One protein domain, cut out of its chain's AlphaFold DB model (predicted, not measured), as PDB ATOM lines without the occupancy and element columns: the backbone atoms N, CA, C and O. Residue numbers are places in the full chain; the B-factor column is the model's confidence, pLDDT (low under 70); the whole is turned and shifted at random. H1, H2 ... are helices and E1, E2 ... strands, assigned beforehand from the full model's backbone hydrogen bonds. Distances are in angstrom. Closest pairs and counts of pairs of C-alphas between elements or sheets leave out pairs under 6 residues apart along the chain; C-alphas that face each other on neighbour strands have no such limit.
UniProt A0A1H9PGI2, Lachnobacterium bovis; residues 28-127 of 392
ATOM      1  N   GLN A  28      45.032 -22.409  -7.824       74.56
ATOM      2  CA  GLN A  28      45.700 -22.646  -9.105       74.56
ATOM      3  C   GLN A  28      45.960 -24.140  -9.355       74.56
ATOM      4  O   GLN A  28      45.812 -24.609 -10.483       74.56
ATOM      5  N   LYS A  29      46.288 -24.909  -8.311       76.06
ATOM      6  CA  LYS A  29      46.463 -26.367  -8.379       76.06
ATOM      7  C   LYS A  29      45.141 -27.093  -8.649       76.06
ATOM      8  O   LYS A  29      45.100 -27.976  -9.503       76.06
ATOM      9  N   LEU A  30      44.059 -26.694  -7.979       79.12
ATOM     10  CA  LEU A  30      42.701 -27.203  -8.212       79.12
ATOM     11  C   LEU A  30      42.224 -26.902  -9.637       79.12
ATOM     12  O   LEU A  30      41.667 -27.775 -10.306       79.12
ATOM     13  N   LEU A  31      42.478 -25.685 -10.119       79.56
ATOM     14  CA  LEU A  31      42.156 -25.273 -11.480       79.56
ATOM     15  C   LEU A  31      42.938 -26.084 -12.519       79.56
ATOM     16  O   LEU A  31      42.337 -26.584 -13.470       79.56
ATOM     17  N   LEU A  32      44.248 -26.256 -12.319       79.44
ATOM     18  CA  LEU A  32      45.092 -27.082 -13.183       79.44
ATOM     19  C   LEU A  32      44.566 -28.520 -13.232       79.44
ATOM     20  O   LEU A  32      44.329 -29.048 -14.314       79.44
ATOM     21  N   HIS A  33      44.277 -29.112 -12.072       81.31
ATOM     22  CA  HIS A  33      43.719 -30.459 -11.991       81.31
ATOM     23  C   HIS A  33      42.376 -30.584 -12.730       81.31
ATOM     24  O   HIS A  33      42.140 -31.564 -13.440       81.31
ATOM     25  N   LYS A  34      41.503 -29.573 -12.624       84.75
ATOM     26  CA  LYS A  34      40.227 -29.526 -13.350       84.75
ATOM     27  C   LYS A  34      40.432 -29.459 -14.867       84.75
ATOM     28  O   LYS A  34      39.799 -30.221 -15.592       84.75
ATOM     29  N   ILE A  35      41.316 -28.583 -15.345       88.12
ATOM     30  CA  ILE A  35      41.634 -28.414 -16.775       88.12
ATOM     31  C   ILE A  35      42.224 -29.703 -17.361       88.12
ATOM     32  O   ILE A  35      41.800 -30.130 -18.436       88.12
ATOM     33  N   GLU A  36      43.138 -30.350 -16.636       86.81
ATOM     34  CA  GLU A  36      43.734 -31.631 -17.029       86.81
ATOM     35  C   GLU A  36      42.678 -32.741 -17.116       86.81
ATOM     36  O   GLU A  36      42.604 -33.452 -18.122       86.81
ATOM     37  N   LYS A  37      41.812 -32.852 -16.097       86.88
ATOM     38  CA  LYS A  37      40.720 -33.837 -16.057       86.88
ATOM     39  C   LYS A  37      39.710 -33.626 -17.187       86.88
ATOM     40  O   LYS A  37      39.262 -34.593 -17.798       86.88
ATOM     41  N   GLU A  38      39.376 -32.374 -17.487       88.56
ATOM     42  CA  GLU A  38      38.465 -31.994 -18.574       88.56
ATOM     43  C   GLU A  38      39.147 -31.961 -19.956       88.56
ATOM     44  O   GLU A  38      38.481 -31.707 -20.960       88.56
ATOM     45  N   LYS A  39      40.460 -32.233 -20.032       93.44
ATOM     46  CA  LYS A  39      41.268 -32.230 -21.264       93.44
ATOM     47  C   LYS A  39      41.180 -30.920 -22.051       93.44
ATOM     48  O   LYS A  39      41.024 -30.927 -23.276       93.44
ATOM     49  N   TYR A  40      41.282 -29.801 -21.343       95.81
ATOM     50  CA  TYR A  40      41.481 -28.484 -21.941       95.81
ATOM     51  C   TYR A  40      42.964 -28.133 -21.958       95.81
ATOM     52  O   TYR A  40      43.686 -28.466 -21.032       95.81
ATOM     53  N   PHE A  41      43.406 -27.430 -22.995       96.38
ATOM     54  CA  PHE A  41      44.799 -27.054 -23.197       96.38
ATOM     55  C   PHE A  41      44.885 -25.571 -23.507       96.38
ATOM     56  O   PHE A  41      44.108 -25.059 -24.318       96.38
ATOM     57  N   LYS A  42      45.838 -24.881 -22.881       95.56
ATOM     58  CA  LYS A  42      46.100 -23.470 -23.156       95.56
ATOM     59  C   LYS A  42      46.559 -23.327 -24.607       95.56
ATOM     60  O   LYS A  42      47.535 -23.965 -25.004       95.56
ATOM     61  N   ILE A  43      45.870 -22.496 -25.394       96.62
ATOM     62  CA  ILE A  43      46.130 -22.386 -26.839       96.62
ATOM     63  C   ILE A  43      47.580 -21.963 -27.091       96.62
ATOM     64  O   ILE A  43      48.266 -22.616 -27.869       96.62
ATOM     65  N   ASN A  44      48.075 -20.933 -26.397       96.00
ATOM     66  CA  ASN A  44      49.456 -20.460 -26.551       96.00
ATOM     67  C   ASN A  44      50.493 -21.577 -26.347       96.00
ATOM     68  O   ASN A  44      51.407 -21.719 -27.159       96.00
ATOM     69  N   ASP A  45      50.329 -22.395 -25.306       95.69
ATOM     70  CA  ASP A  45      51.271 -23.469 -24.984       95.69
ATOM     71  C   ASP A  45      51.254 -24.552 -26.062       95.69
ATOM     72  O   ASP A  45      52.309 -25.003 -26.505       95.69
ATOM     73  N   VAL A  46      50.060 -24.927 -26.535       97.31
ATOM     74  CA  VAL A  46      49.903 -25.893 -27.627       97.31
ATOM     75  C   VAL A  46      50.537 -25.373 -28.907       97.31
ATOM     76  O   VAL A  46      51.336 -26.086 -29.504       97.31
ATOM     77  N   MET A  47      50.217 -24.144 -29.317       97.88
ATOM     78  CA  MET A  47      50.720 -23.567 -30.564       97.88
ATOM     79  C   MET A  47      52.251 -23.477 -30.560       97.88
ATOM     80  O   MET A  47      52.881 -23.896 -31.530       97.88
ATOM     81  N   ASN A  48      52.848 -23.030 -29.451       96.69
ATOM     82  CA  ASN A  48      54.302 -23.009 -29.286       96.69
ATOM     83  C   ASN A  48      54.900 -24.424 -29.339       96.69
ATOM     84  O   ASN A  48      55.908 -24.641 -30.013       96.69
ATOM     85  N   LEU A  49      54.267 -25.395 -28.669       97.19
ATOM     86  CA  LEU A  49      54.713 -26.790 -28.636       97.19
ATOM     87  C   LEU A  49      54.761 -27.423 -30.035       97.19
ATOM     88  O   LEU A  49      55.675 -28.194 -30.314       97.19
ATOM     89  N   ILE A  50      53.815 -27.088 -30.916       96.50
ATOM     90  CA  ILE A  50      53.791 -27.574 -32.307       96.50
ATOM     91  C   ILE A  50      54.518 -26.645 -33.296       96.50
ATOM     92  O   ILE A  50      54.332 -26.764 -34.505       96.50
ATOM     93  N   GLY A  51      55.351 -25.721 -32.801       96.50
ATOM     94  CA  GLY A  51      56.263 -24.914 -33.620       96.50
ATOM     95  C   GLY A  51      55.645 -23.677 -34.278       96.50
ATOM     96  O   GLY A  51      56.262 -23.077 -35.161       96.50
ATOM     97  N   PHE A  52      54.445 -23.268 -33.869       97.81
ATOM     98  CA  PHE A  52      53.834 -22.021 -34.321       97.81
ATOM     99  C   PHE A  52      54.234 -20.861 -33.412       97.81
ATOM    100  O   PHE A  52      54.394 -21.015 -32.205       97.81
ATOM    101  N   LYS A  53      54.352 -19.670 -34.000       97.12
ATOM    102  CA  LYS A  53      54.666 -18.429 -33.285       97.12
ATOM    103  C   LYS A  53      53.462 -17.504 -33.284       97.12
ATOM    104  O   LYS A  53      52.785 -17.362 -34.304       97.12
ATOM    105  N   THR A  54      53.220 -16.843 -32.161       96.44
ATOM    106  CA  THR A  54      52.186 -15.811 -32.052       96.44
ATOM    107  C   THR A  54      52.541 -14.616 -32.936       96.44
ATOM    108  O   THR A  54      53.605 -14.022 -32.786       96.44
ATOM    109  N   LYS A  55      51.639 -14.246 -33.849       93.00
ATOM    110  CA  LYS A  55      51.738 -13.033 -34.679       93.00
ATOM    111  C   LYS A  55      50.952 -11.872 -34.066       93.00
ATOM    112  O   LYS A  55      51.417 -10.739 -34.052       93.00
ATOM    113  N   LYS A  56      49.743 -12.162 -33.584       91.19
ATOM    114  CA  LYS A  56      48.840 -11.259 -32.851       91.19
ATOM    115  C   LYS A  56      47.973 -12.123 -31.931       91.19
ATOM    116  O   LYS A  56      47.940 -13.335 -32.110       91.19
ATOM    117  N   TYR A  57      47.271 -11.523 -30.970       86.94
ATOM    118  CA  TYR A  57      46.316 -12.231 -30.112       86.94
ATOM    119  C   TYR A  57      45.446 -13.222 -30.915       86.94
ATOM    120  O   TYR A  57      44.795 -12.830 -31.886       86.94
ATOM    121  N   ASN A  58      45.500 -14.502 -30.527       91.75
ATOM    122  CA  ASN A  58      44.836 -15.659 -31.145       91.75
ATOM    123  C   ASN A  58      45.202 -15.989 -32.606       91.75
ATOM    124  O   ASN A  58      44.592 -16.888 -33.189       91.75
ATOM    125  N   ILE A  59      46.199 -15.319 -33.192       97.25
ATOM    126  CA  ILE A  59      46.703 -15.564 -34.548       97.25
ATOM    127  C   ILE A  59      48.144 -16.058 -34.474       97.25
ATOM    128  O   ILE A  59      49.039 -15.367 -33.983       97.25
ATOM    129  N   TYR A  60      48.376 -17.223 -35.059       98.44
ATOM    130  CA  TYR A  60      49.651 -17.919 -35.038       98.44
ATOM    131  C   TYR A  60      50.106 -18.232 -36.455       98.44
ATOM    132  O   TYR A  60      49.292 -18.552 -37.317       98.44
ATOM    133  N   THR A  61      51.410 -18.181 -36.691       98.25
ATOM    134  CA  THR A  61      52.015 -18.527 -37.980       98.25
ATOM    135  C   THR A  61      53.124 -19.545 -37.781       98.25
ATOM    136  O   THR A  61      53.909 -19.434 -36.838       98.25
ATOM    137  N   GLY A  62      53.205 -20.516 -38.677       97.25
ATOM    138  CA  GLY A  62      54.201 -21.577 -38.646       97.25
ATOM    139  C   GLY A  62      54.288 -22.278 -39.994       97.25
ATOM    140  O   GLY A  62      53.759 -21.791 -40.997       97.25
ATOM    141  N   LYS A  63      54.951 -23.432 -40.008       96.00
ATOM    142  CA  LYS A  63      55.022 -24.303 -41.179       96.00
ATOM    143  C   LYS A  63      54.570 -25.711 -40.815       96.00
ATOM    144  O   LYS A  63      54.936 -26.212 -39.756       96.00
ATOM    145  N   ILE A  64      53.820 -26.348 -41.706       92.38
ATOM    146  CA  ILE A  64      53.529 -27.785 -41.661       92.38
ATOM    147  C   ILE A  64      54.207 -28.395 -42.883       92.38
ATOM    148  O   ILE A  64      53.848 -28.050 -44.004       92.38
ATOM    149  N   ASN A  65      55.222 -29.237 -42.664       87.06
ATOM    150  CA  ASN A  65      56.013 -29.883 -43.721       87.06
ATOM    151  C   ASN A  65      56.440 -28.901 -44.834       87.06
ATOM    152  O   ASN A  65      56.235 -29.135 -46.018       87.06
ATOM    153  N   GLY A  66      56.976 -27.740 -44.438       90.06
ATOM    154  CA  GLY A  66      57.438 -26.694 -45.360       90.06
ATOM    155  C   GLY A  66      56.358 -25.719 -45.851       90.06
ATOM    156  O   GLY A  66      56.699 -24.589 -46.210       90.06
ATOM    157  N   VAL A  67      55.075 -26.083 -45.774       95.00
ATOM    158  CA  VAL A  67      53.948 -25.240 -46.199       95.00
ATOM    159  C   VAL A  67      53.629 -24.200 -45.130       95.00
ATOM    160  O   VAL A  67      53.457 -24.535 -43.958       95.00
ATOM    161  N   ASN A  68      53.531 -22.926 -45.516       97.06
ATOM    162  CA  ASN A  68      53.169 -21.851 -44.594       97.06
ATOM    163  C   ASN A  68      51.715 -21.998 -44.124       97.06
ATOM    164  O   ASN A  68      50.787 -22.104 -44.931       97.06
ATOM    165  N   VAL A  69      51.510 -21.945 -42.808       97.88
ATOM    166  CA  VAL A  69      50.188 -22.071 -42.191       97.88
ATOM    167  C   VAL A  69      49.952 -20.936 -41.209       97.88
ATOM    168  O   VAL A  69      50.781 -20.646 -40.345       97.88
ATOM    169  N   THR A  70      48.784 -20.309 -41.323       98.12
ATOM    170  CA  THR A  70      48.243 -19.376 -40.334       98.12
ATOM    171  C   THR A  70      47.079 -20.035 -39.610       98.12
ATOM    172  O   THR A  70      46.167 -20.555 -40.249       98.12
ATOM    173  N   VAL A  71      47.088 -19.995 -38.282       98.44
ATOM    174  CA  VAL A  71      45.998 -20.488 -37.439       98.44
ATOM    175  C   VAL A  71      45.389 -19.318 -36.684       98.44
ATOM    176  O   VAL A  71      46.107 -18.571 -36.024       98.44
ATOM    177  N   PHE A  72      44.073 -19.162 -36.767       97.69
ATOM    178  CA  PHE A  72      43.318 -18.147 -36.045       97.69
ATOM    179  C   PHE A  72      42.203 -18.793 -35.223       97.69
ATOM    180  O   PHE A  72      41.299 -19.418 -35.777       97.69
ATOM    181  N   TRP A  73      42.257 -18.610 -33.907       97.44
ATOM    182  CA  TRP A  73      41.232 -19.075 -32.976       97.44
ATOM    183  C   TRP A  73      40.178 -17.983 -32.756       97.44
ATOM    184  O   TRP A  73      40.331 -17.095 -31.914       97.44
ATOM    185  N   ASP A  74      39.098 -18.044 -33.532       95.19
ATOM    186  CA  ASP A  74      37.986 -17.094 -33.500       95.19
ATOM    187  C   ASP A  74      36.915 -17.546 -32.498       95.19
ATOM    188  O   ASP A  74      35.925 -18.201 -32.844       95.19
ATOM    189  N   LYS A  75      37.122 -17.198 -31.225       91.81
ATOM    190  CA  LYS A  75      36.167 -17.522 -30.156       91.81
ATOM    191  C   LYS A  75      34.815 -16.827 -30.314       91.81
ATOM    192  O   LYS A  75      33.813 -17.365 -29.860       91.81
ATOM    193  N   ILE A  76      34.780 -15.666 -30.972       92.38
ATOM    194  CA  ILE A  76      33.553 -14.880 -31.161       92.38
ATOM    195  C   ILE A  76      32.627 -15.619 -32.126       92.38
ATOM    196  O   ILE A  76      31.455 -15.840 -31.831       92.38
ATOM    197  N   ASN A  77      33.177 -16.075 -33.251       94.62
ATOM    198  CA  ASN A  77      32.406 -16.790 -34.265       94.62
ATOM    199  C   ASN A  77      32.371 -18.310 -34.052       94.62
ATOM    200  O   ASN A  77      31.727 -19.009 -34.828       94.62
ATOM    201  N   ASN A  78      33.019 -18.832 -33.004       95.31
ATOM    202  CA  ASN A  78      33.130 -20.263 -32.703       95.31
ATOM    203  C   ASN A  78      33.798 -21.091 -33.820       95.31
ATOM    204  O   ASN A  78      33.419 -22.244 -34.056       95.31
ATOM    205  N   TYR A  79      34.828 -20.540 -34.471       96.50
ATOM    206  CA  TYR A  79      35.636 -21.277 -35.449       96.50
ATOM    207  C   TYR A  79      37.134 -21.151 -35.184       96.50
ATOM    208  O   TYR A  79      37.639 -20.085 -34.857       96.50
ATOM    209  N   CYS A  80      37.877 -22.226 -35.419       97.88
ATOM    210  CA  CYS A  80      39.301 -22.134 -35.706       97.88
ATOM    211  C   CYS A  80      39.486 -22.095 -37.225       97.88
ATOM    212  O   CYS A  80      38.881 -22.890 -37.947       97.88
ATOM    213  N   ARG A  81      40.311 -21.176 -37.725       97.69
ATOM    214  CA  ARG A  81      40.720 -21.133 -39.130       97.69
ATOM    215  C   ARG A  81      42.166 -21.583 -39.243       97.69
ATOM    216  O   ARG A  81      43.025 -20.975 -38.620       97.69
ATOM    217  N   LYS A  82      42.432 -22.616 -40.036       97.06
ATOM    218  CA  LYS A  82      43.782 -23.041 -40.432       97.06
ATOM    219  C   LYS A  82      43.908 -22.753 -41.925       97.06
ATOM    220  O   LYS A  82      43.285 -23.434 -42.735       97.06
ATOM    221  N   ASN A  83      44.629 -21.695 -42.279       96.62
ATOM    222  CA  ASN A  83      44.515 -21.029 -43.578       96.62
ATOM    223  C   ASN A  83      43.035 -20.725 -43.889       96.62
ATOM    224  O   ASN A  83      42.353 -20.085 -43.083       96.62
ATOM    225  N   SER A  84      42.521 -21.202 -45.022       96.38
ATOM    226  CA  SER A  84      41.125 -21.010 -45.435       96.38
ATOM    227  C   SER A  84      40.170 -22.100 -44.924       96.38
ATOM    228  O   SER A  84      38.960 -22.022 -45.162       96.38
ATOM    229  N   TYR A  85      40.686 -23.102 -44.207       97.88
ATOM    230  CA  TYR A  85      39.906 -24.213 -43.669       97.88
ATOM    231  C   TYR A  85      39.316 -23.861 -42.305       97.88
ATOM    232  O   TYR A  85      40.021 -23.362 -41.424       97.88
ATOM    233  N   LYS A  86      38.020 -24.117 -42.127       97.31
ATOM    234  CA  LYS A  86      37.238 -23.764 -40.941       97.31
ATOM    235  C   LYS A  86      36.904 -25.010 -40.133       97.31
ATOM    236  O   LYS A  86      36.399 -25.994 -40.661       97.31
ATOM    237  N   TYR A  87      37.111 -24.911 -38.828       97.50
ATOM    238  CA  TYR A  87      36.858 -25.971 -37.862       97.50
ATOM    239  C   TYR A  87      35.924 -25.430 -36.791       97.50
ATOM    240  O   TYR A  87      36.217 -24.404 -36.178       97.50
ATOM    241  N   ASN A  88      34.781 -26.081 -36.590       95.88
ATOM    242  CA  ASN A  88      33.817 -25.665 -35.577       95.88
ATOM    243  C   ASN A  88      34.388 -25.939 -34.177       95.88
ATOM    244  O   ASN A  88      34.758 -27.069 -33.864       95.88
ATOM    245  N   ILE A  89      34.438 -24.902 -33.344       96.62
ATOM    246  CA  ILE A  89      34.920 -24.977 -31.958       96.62
ATOM    247  C   ILE A  89      33.851 -24.532 -30.953       96.62
ATOM    248  O   ILE A  89      34.166 -24.219 -29.804       96.62
ATOM    249  N   LYS A  90      32.577 -24.502 -31.359       96.12
ATOM    250  CA  LYS A  90      31.452 -24.181 -30.476       96.12
ATOM    251  C   LYS A  90      31.461 -25.136 -29.284       96.12
ATOM    252  O   LYS A  90      31.529 -26.348 -29.465       96.12
ATOM    253  N   GLN A  91      31.412 -24.577 -28.072       94.38
ATOM    254  CA  GLN A  91      31.526 -25.314 -26.799       94.38
ATOM    255  C   GLN A  91      32.870 -26.048 -26.592       94.38
ATOM    256  O   GLN A  91      33.025 -26.785 -25.624       94.38
ATOM    257  N   GLN A  92      33.863 -25.842 -27.461       95.81
ATOM    258  CA  GLN A  92      35.198 -26.446 -27.351       95.81
ATOM    259  C   GLN A  92      36.262 -25.448 -26.875       95.81
ATOM    260  O   GLN A  92      37.413 -25.837 -26.703       95.81
ATOM    261  N   ILE A  93      35.901 -24.180 -26.668       94.94
ATOM    262  CA  ILE A  93      36.799 -23.103 -26.244       94.94
ATOM    263  C   ILE A  93      36.243 -22.401 -25.000       94.94
ATOM    264  O   ILE A  93      35.031 -22.217 -24.883       94.94
ATOM    265  N   LYS A  94      37.120 -22.023 -24.064       92.81
ATOM    266  CA  LYS A  94      36.774 -21.218 -22.881       92.81
ATOM    267  C   LYS A  94      37.933 -20.326 -22.453       92.81
ATOM    268  O   LYS A  94      39.089 -20.673 -22.677       92.81
ATOM    269  N   THR A  95      37.617 -19.214 -21.799       92.88
ATOM    270  CA  THR A  95      38.610 -18.315 -21.201       92.88
ATOM    271  C   THR A  95      38.677 -18.553 -19.696       92.88
ATOM    272  O   THR A  95      37.644 -18.618 -19.030       92.88
ATOM    273  N   ILE A  96      39.888 -18.689 -19.165       89.94
ATOM    274  CA  ILE A  96      40.169 -18.863 -17.738       89.94
ATOM    275  C   ILE A  96      41.307 -17.909 -17.389       89.94
ATOM    276  O   ILE A  96      42.360 -17.964 -18.020       89.94
ATOM    277  N   ASP A  97      41.087 -17.019 -16.419       87.75
ATOM    278  CA  ASP A  97      42.070 -16.021 -15.971       87.75
ATOM    279  C   ASP A  97      42.702 -15.206 -17.120       87.75
ATOM    280  O   ASP A  97      43.896 -14.919 -17.128       87.75
ATOM    281  N   GLY A  98      41.893 -14.847 -18.125       87.94
ATOM    282  CA  GLY A  98      42.325 -14.066 -19.294       87.94
ATOM    283  C   GLY A  98      43.010 -14.869 -20.407       87.94
ATOM    284  O   GLY A  98      43.328 -14.306 -21.452       87.94
ATOM    285  N   GLU A  99      43.191 -16.176 -20.225       91.38
ATOM    286  CA  GLU A  99      43.843 -17.068 -21.184       91.38
ATOM    287  C   GLU A  99      42.828 -17.998 -21.850       91.38
ATOM    288  O   GLU A  99      41.914 -18.510 -21.200       91.38
ATOM    289  N   ASP A 100      42.992 -18.238 -23.151       94.44
ATOM    290  CA  ASP A 100      42.078 -19.080 -23.921       94.44
ATOM    291  C   ASP A 100      42.555 -20.544 -23.944       94.44
ATOM    292  O   ASP A 100      43.715 -20.857 -24.237       94.44
ATOM    293  N   TYR A 101      41.625 -21.453 -23.647       95.88
ATOM    294  CA  TYR A 101      41.827 -22.897 -23.605       95.88
ATOM    295  C   TYR A 101      40.893 -23.600 -24.580       95.88
ATOM    296  O   TYR A 101      39.726 -23.229 -24.716       95.88
ATOM    297  N   VAL A 102      41.380 -24.673 -25.192       97.00
ATOM    298  CA  VAL A 102      40.645 -25.492 -26.159       97.00
ATOM    299  C   VAL A 102      40.681 -26.969 -25.769       97.00
ATOM    300  O   VAL A 102      41.647 -27.432 -25.169       97.00
ATOM    301  N   THR A 103      39.633 -27.725 -26.080       97.06
ATOM    302  CA  THR A 103      39.582 -29.167 -25.792       97.06
ATOM    303  C   THR A 103      40.555 -29.985 -26.650       97.06
ATOM    304  O   THR A 103      40.879 -29.619 -27.784       97.06
ATOM    305  N   ALA A 104      40.920 -31.181 -26.166       96.06
ATOM    306  CA  ALA A 104      41.599 -32.208 -26.968       96.06
ATOM    307  C   ALA A 104      40.887 -32.471 -28.306       96.06
ATOM    308  O   ALA A 104      41.541 -32.675 -29.325       96.06
ATOM    309  N   LYS A 105      39.545 -32.468 -28.310       95.69
ATOM    310  CA  LYS A 105      38.742 -32.737 -29.507       95.69
ATOM    311  C   LYS A 105      38.969 -31.677 -30.582       95.69
ATOM    312  O   LYS A 105      39.253 -32.034 -31.717       95.69
ATOM    313  N   ALA A 106      38.866 -30.395 -30.241       96.88
ATOM    314  CA  ALA A 106      39.074 -29.334 -31.222       96.88
ATOM    315  C   ALA A 106      40.523 -29.307 -31.739       96.88
ATOM    316  O   ALA A 106      40.737 -29.098 -32.928       96.88
ATOM    317  N   LEU A 107      41.514 -29.600 -30.890       97.12
ATOM    318  CA  LEU A 107      42.902 -29.764 -31.340       97.12
ATOM    319  C   LEU A 107      43.076 -30.949 -32.296       97.12
ATOM    320  O   LEU A 107      43.755 -30.819 -33.315       97.12
ATOM    321  N   LYS A 108      42.434 -32.081 -31.994       95.94
ATOM    322  CA  LYS A 108      42.399 -33.253 -32.868       95.94
ATOM    323  C   LYS A 108      41.770 -32.926 -34.217       95.94
ATOM    324  O   LYS A 108      42.359 -33.264 -35.237       95.94
ATOM    325  N   ASP A 109      40.632 -32.239 -34.224       94.69
ATOM    326  CA  ASP A 109      39.936 -31.862 -35.455       94.69
ATOM    327  C   ASP A 109      40.782 -30.892 -36.300       94.69
ATOM    328  O   ASP A 109      40.857 -31.041 -37.514       94.69
ATOM    329  N   VAL A 110      41.460 -29.921 -35.673       96.25
ATOM    330  CA  VAL A 110      42.267 -28.910 -36.383       96.25
ATOM    331  C   VAL A 110      43.604 -29.466 -36.878       96.25
ATOM    332  O   VAL A 110      44.035 -29.110 -37.976       96.25
ATOM    333  N   PHE A 111      44.294 -30.304 -36.100       95.50
ATOM    334  CA  PHE A 111      45.688 -30.690 -36.379       95.50
ATOM    335  C   PHE A 111      45.911 -32.176 -36.649       95.50
ATOM    336  O   PHE A 111      47.022 -32.543 -37.034       95.50
ATOM    337  N   MET A 112      44.902 -33.031 -36.461       94.62
ATOM    338  CA  MET A 112      45.068 -34.490 -36.501       94.62
ATOM    339  C   MET A 112      46.140 -34.978 -35.506       94.62
ATOM    340  O   MET A 112      46.939 -35.871 -35.794       94.62
ATOM    341  N   LEU A 113      46.154 -34.370 -34.314       95.62
ATOM    342  CA  LEU A 113      47.048 -34.694 -33.200       95.62
ATOM    343  C   LEU A 113      46.231 -35.003 -31.939       95.62
ATOM    344  O   LEU A 113      45.265 -34.306 -31.634       95.62
ATOM    345  N   ASP A 114      46.629 -36.033 -31.194       96.00
ATOM    346  CA  ASP A 114      45.998 -36.404 -29.923       96.00
ATOM    347  C   ASP A 114      46.809 -35.822 -28.764       96.00
ATOM    348  O   ASP A 114      47.914 -36.298 -28.491       96.00
ATOM    349  N   PHE A 115      46.286 -34.773 -28.123       96.81
ATOM    350  CA  PHE A 115      46.937 -34.074 -27.014       96.81
ATOM    351  C   PHE A 115      46.538 -34.666 -25.659       96.81
ATOM    352  O   PHE A 115      45.369 -34.964 -25.407       96.81
ATOM    353  N   PHE A 116      47.509 -34.796 -24.757       95.56
ATOM    354  CA  PHE A 116      47.311 -35.331 -23.413       95.56
ATOM    355  C   PHE A 116      48.314 -34.744 -22.418       95.56
ATOM    356  O   PHE A 116      49.360 -34.217 -22.798       95.56
ATOM    357  N   TYR A 117      47.999 -34.857 -21.129       94.31
ATOM    358  CA  TYR A 117      48.902 -34.491 -20.044       94.31
ATOM    359  C   TYR A 117      49.692 -35.711 -19.568       94.31
ATOM    360  O   TYR A 117      49.127 -36.782 -19.348       94.31
ATOM    361  N   LYS A 118      51.004 -35.546 -19.385       93.56
ATOM    362  CA  LYS A 118      51.880 -36.516 -18.715       93.56
ATOM    363  C   LYS A 118      52.764 -35.758 -17.732       93.56
ATOM    364  O   LYS A 118      53.565 -34.930 -18.158       93.56
ATOM    365  N   ASN A 119      52.613 -36.037 -16.437       90.44
ATOM    366  CA  ASN A 119      53.316 -35.337 -15.352       90.44
ATOM    367  C   ASN A 119      53.154 -33.805 -15.446       90.44
ATOM    368  O   ASN A 119      54.144 -33.086 -15.449       90.44
ATOM    369  N   HIS A 120      51.921 -33.314 -15.613       87.50
ATOM    370  CA  HIS A 120      51.593 -31.887 -15.805       87.50
ATOM    371  C   HIS A 120      52.165 -31.218 -17.069       87.50
ATOM    372  O   HIS A 120      51.980 -30.021 -17.279       87.50
ATOM    373  N   HIS A 121      52.815 -31.972 -17.960       91.06
ATOM    374  CA  HIS A 121      53.293 -31.465 -19.242       91.06
ATOM    375  C   HIS A 121      52.376 -31.886 -20.387       91.06
ATOM    376  O   HIS A 121      51.965 -33.045 -20.473       91.06
ATOM    377  N   ILE A 122      52.119 -30.954 -21.307       95.38
ATOM    378  CA  ILE A 122      51.393 -31.232 -22.547       95.38
ATOM    379  C   ILE A 122      52.286 -32.080 -23.461       95.38
ATOM    380  O   ILE A 122      53.447 -31.752 -23.719       95.38
ATOM    381  N   LYS A 123      51.734 -33.184 -23.953       96.81
ATOM    382  CA  LYS A 123      52.323 -34.067 -24.961       96.81
ATOM    383  C   LYS A 123      51.301 -34.305 -26.065       96.81
ATOM    384  O   LYS A 123      50.106 -34.089 -25.872       96.81
ATOM    385  N   TYR A 124      51.772 -34.759 -27.220       97.19
ATOM    386  CA  TYR A 124      50.899 -35.150 -28.316       97.19
ATOM    387  C   TYR A 124      51.469 -36.334 -29.094       97.19
ATOM    388  O   TYR A 124      52.669 -36.609 -29.042       97.19
ATOM    389  N   LYS A 125      50.597 -37.023 -29.830       96.19
ATOM    390  CA  LYS A 125      50.960 -38.045 -30.822       96.19
ATOM    391  C   LYS A 125      50.235 -37.784 -32.141       96.19
ATOM    392  O   LYS A 125      49.142 -37.216 -32.145       96.19
ATOM    393  N   ASN A 126      50.842 -38.204 -33.250       91.88
ATOM    394  CA  ASN A 126      50.185 -38.163 -34.555       91.88
ATOM    395  C   ASN A 126      48.989 -39.120 -34.583       91.88
ATOM    396  O   ASN A 126      49.034 -40.204 -33.996       91.88
ATOM    397  N   ILE A 127      47.931 -38.712 -35.279       91.44
ATOM    398  CA  ILE A 127      46.775 -39.556 -35.568       91.44
ATOM    399  C   ILE A 127      46.792 -39.866 -37.057       91.44
ATOM    400  O   ILE A 127      46.856 -38.959 -37.886       91.44
TER     401      ILE A 127
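Overview. This is residues 28 to 127 of the 392 residues of a protein of Lachnobacterium bovis (UniProt A0A1H9PGI2). A twisted five-strand wall, E2 to E6, stands at one end, with H2 and H3 over one of its faces and the other face bare. Beyond these two helices comes a small sheet of E1, E8 and E7, with H1 at the far end, while the hairpin of E9 and E10 runs along one side past H3 and H2. The printed part has 100 residues with three named helices and ten named strands, in the order H1 E1 H2 E2 E3 E4 E5 E6 E7 E8 H3 E9 E10. The sheets run E2 E3 E4 E5 E6, E1 E8 E7 and E9 E10, each antiparallel, and the class is mixed, helices and strands. The whole is compact, with a radius of gyration of the C-alphas of 13.0 A and spans of 39 by 28 by 22 A.

Arrangement. Begin with H1, residues 28 to 37, which is on the sheet of E1, residues 40 to 42, E8, residues 99 to 103, and E7, residues 93 to 96. Its height over that sheet is 10.5 A, and it runs along E8 at 0 degrees on the local plane. It lies over E8, with 4 of its C-alphas there, and is only just not over E1 and E7, with 2 on each. Between E1 and E8 look at N 41 and O 102, 2.8 A apart; between E7 and E8, a hairpin, at N 94 and O 101, 2.9 A. H2, residues 43 to 49, is on the opposite face of this sheet from H1; the closest C-alphas of H2 and E8 are those of Ile 43 and Tyr 101, 5.4 A apart. The chain then makes a meander, each strand the antiparallel neighbour of the one before: E2, residues 53 to 56, E3, 59 to 64, E4, 67 to 74, E5, 79 to 82, and E6, 85 to 88. Check N 53 and O 61 at 2.9 A, N 62 and O 69 at 2.9 A, N 72 and O 81 at 2.8 A, and N 80 and O 87 at 2.8 A for its four hairpins in turn. From edge strand E2 to edge strand E6 the strands' lines turn by 81 degrees. H2 is on this sheet too, at a height of 8.8 A, over E2 and only just over E3, with 3 C-alphas there; it runs along E2 at 8 degrees on the local plane. H3, residues 104 to 111, is on the same face as H2 and stands up from the sheet at 43 degrees; Tyr 87 of E6 and Val 110 have the closest C-alphas of E6 and H3, 6.3 A apart. H2 and H3 are apart. The hairpin of E9, residues 113 to 118, and E10, residues 121 to 126, has N 116 and O 123 at 2.9 A; the closest C-alphas of H3 and E9 are those of Lys 108 and Asp 114, 5.6 A. In H1, H2 and H3 every O i to N i+4 pair is within hydrogen-bond range.

Along the chain. Find C-alpha 28 at (45.700, -22.646, -9.105), where H1 begins; it runs 14.1 A to residue 37. E1, 40 to 42, leads into H2, 43 to 49, 9.8 A long. E2 spans 53 to 56, E3 59 to 64 over 15.7 A, and E4, the longest strand, 67 to 74 over 22.0 A, from C-alpha 67 at (53.948, -25.240, -46.199). E5, 79 to 82, E6, 85 to 88, and E7, 93 to 96, follow. E8, 99 to 103, is 13.6 A long and H3, 104 to 111, is 10.4 A. E9, 113 to 118, covers 15.4 A, and E10, 121 to 126, covers 17.0 A and ends at C-alpha 126, (50.185, -38.163, -34.555).

Size, cuts and confidence. The two C-alphas farthest apart are those of Leu 30 and Gly 66, 40.0 A. The printed part, residues 28 to 127, has no cut, and each link between named elements is tight. The mean pLDDT of the printed part is 93.7, that of H1 is 82, and no printed residue is under 70.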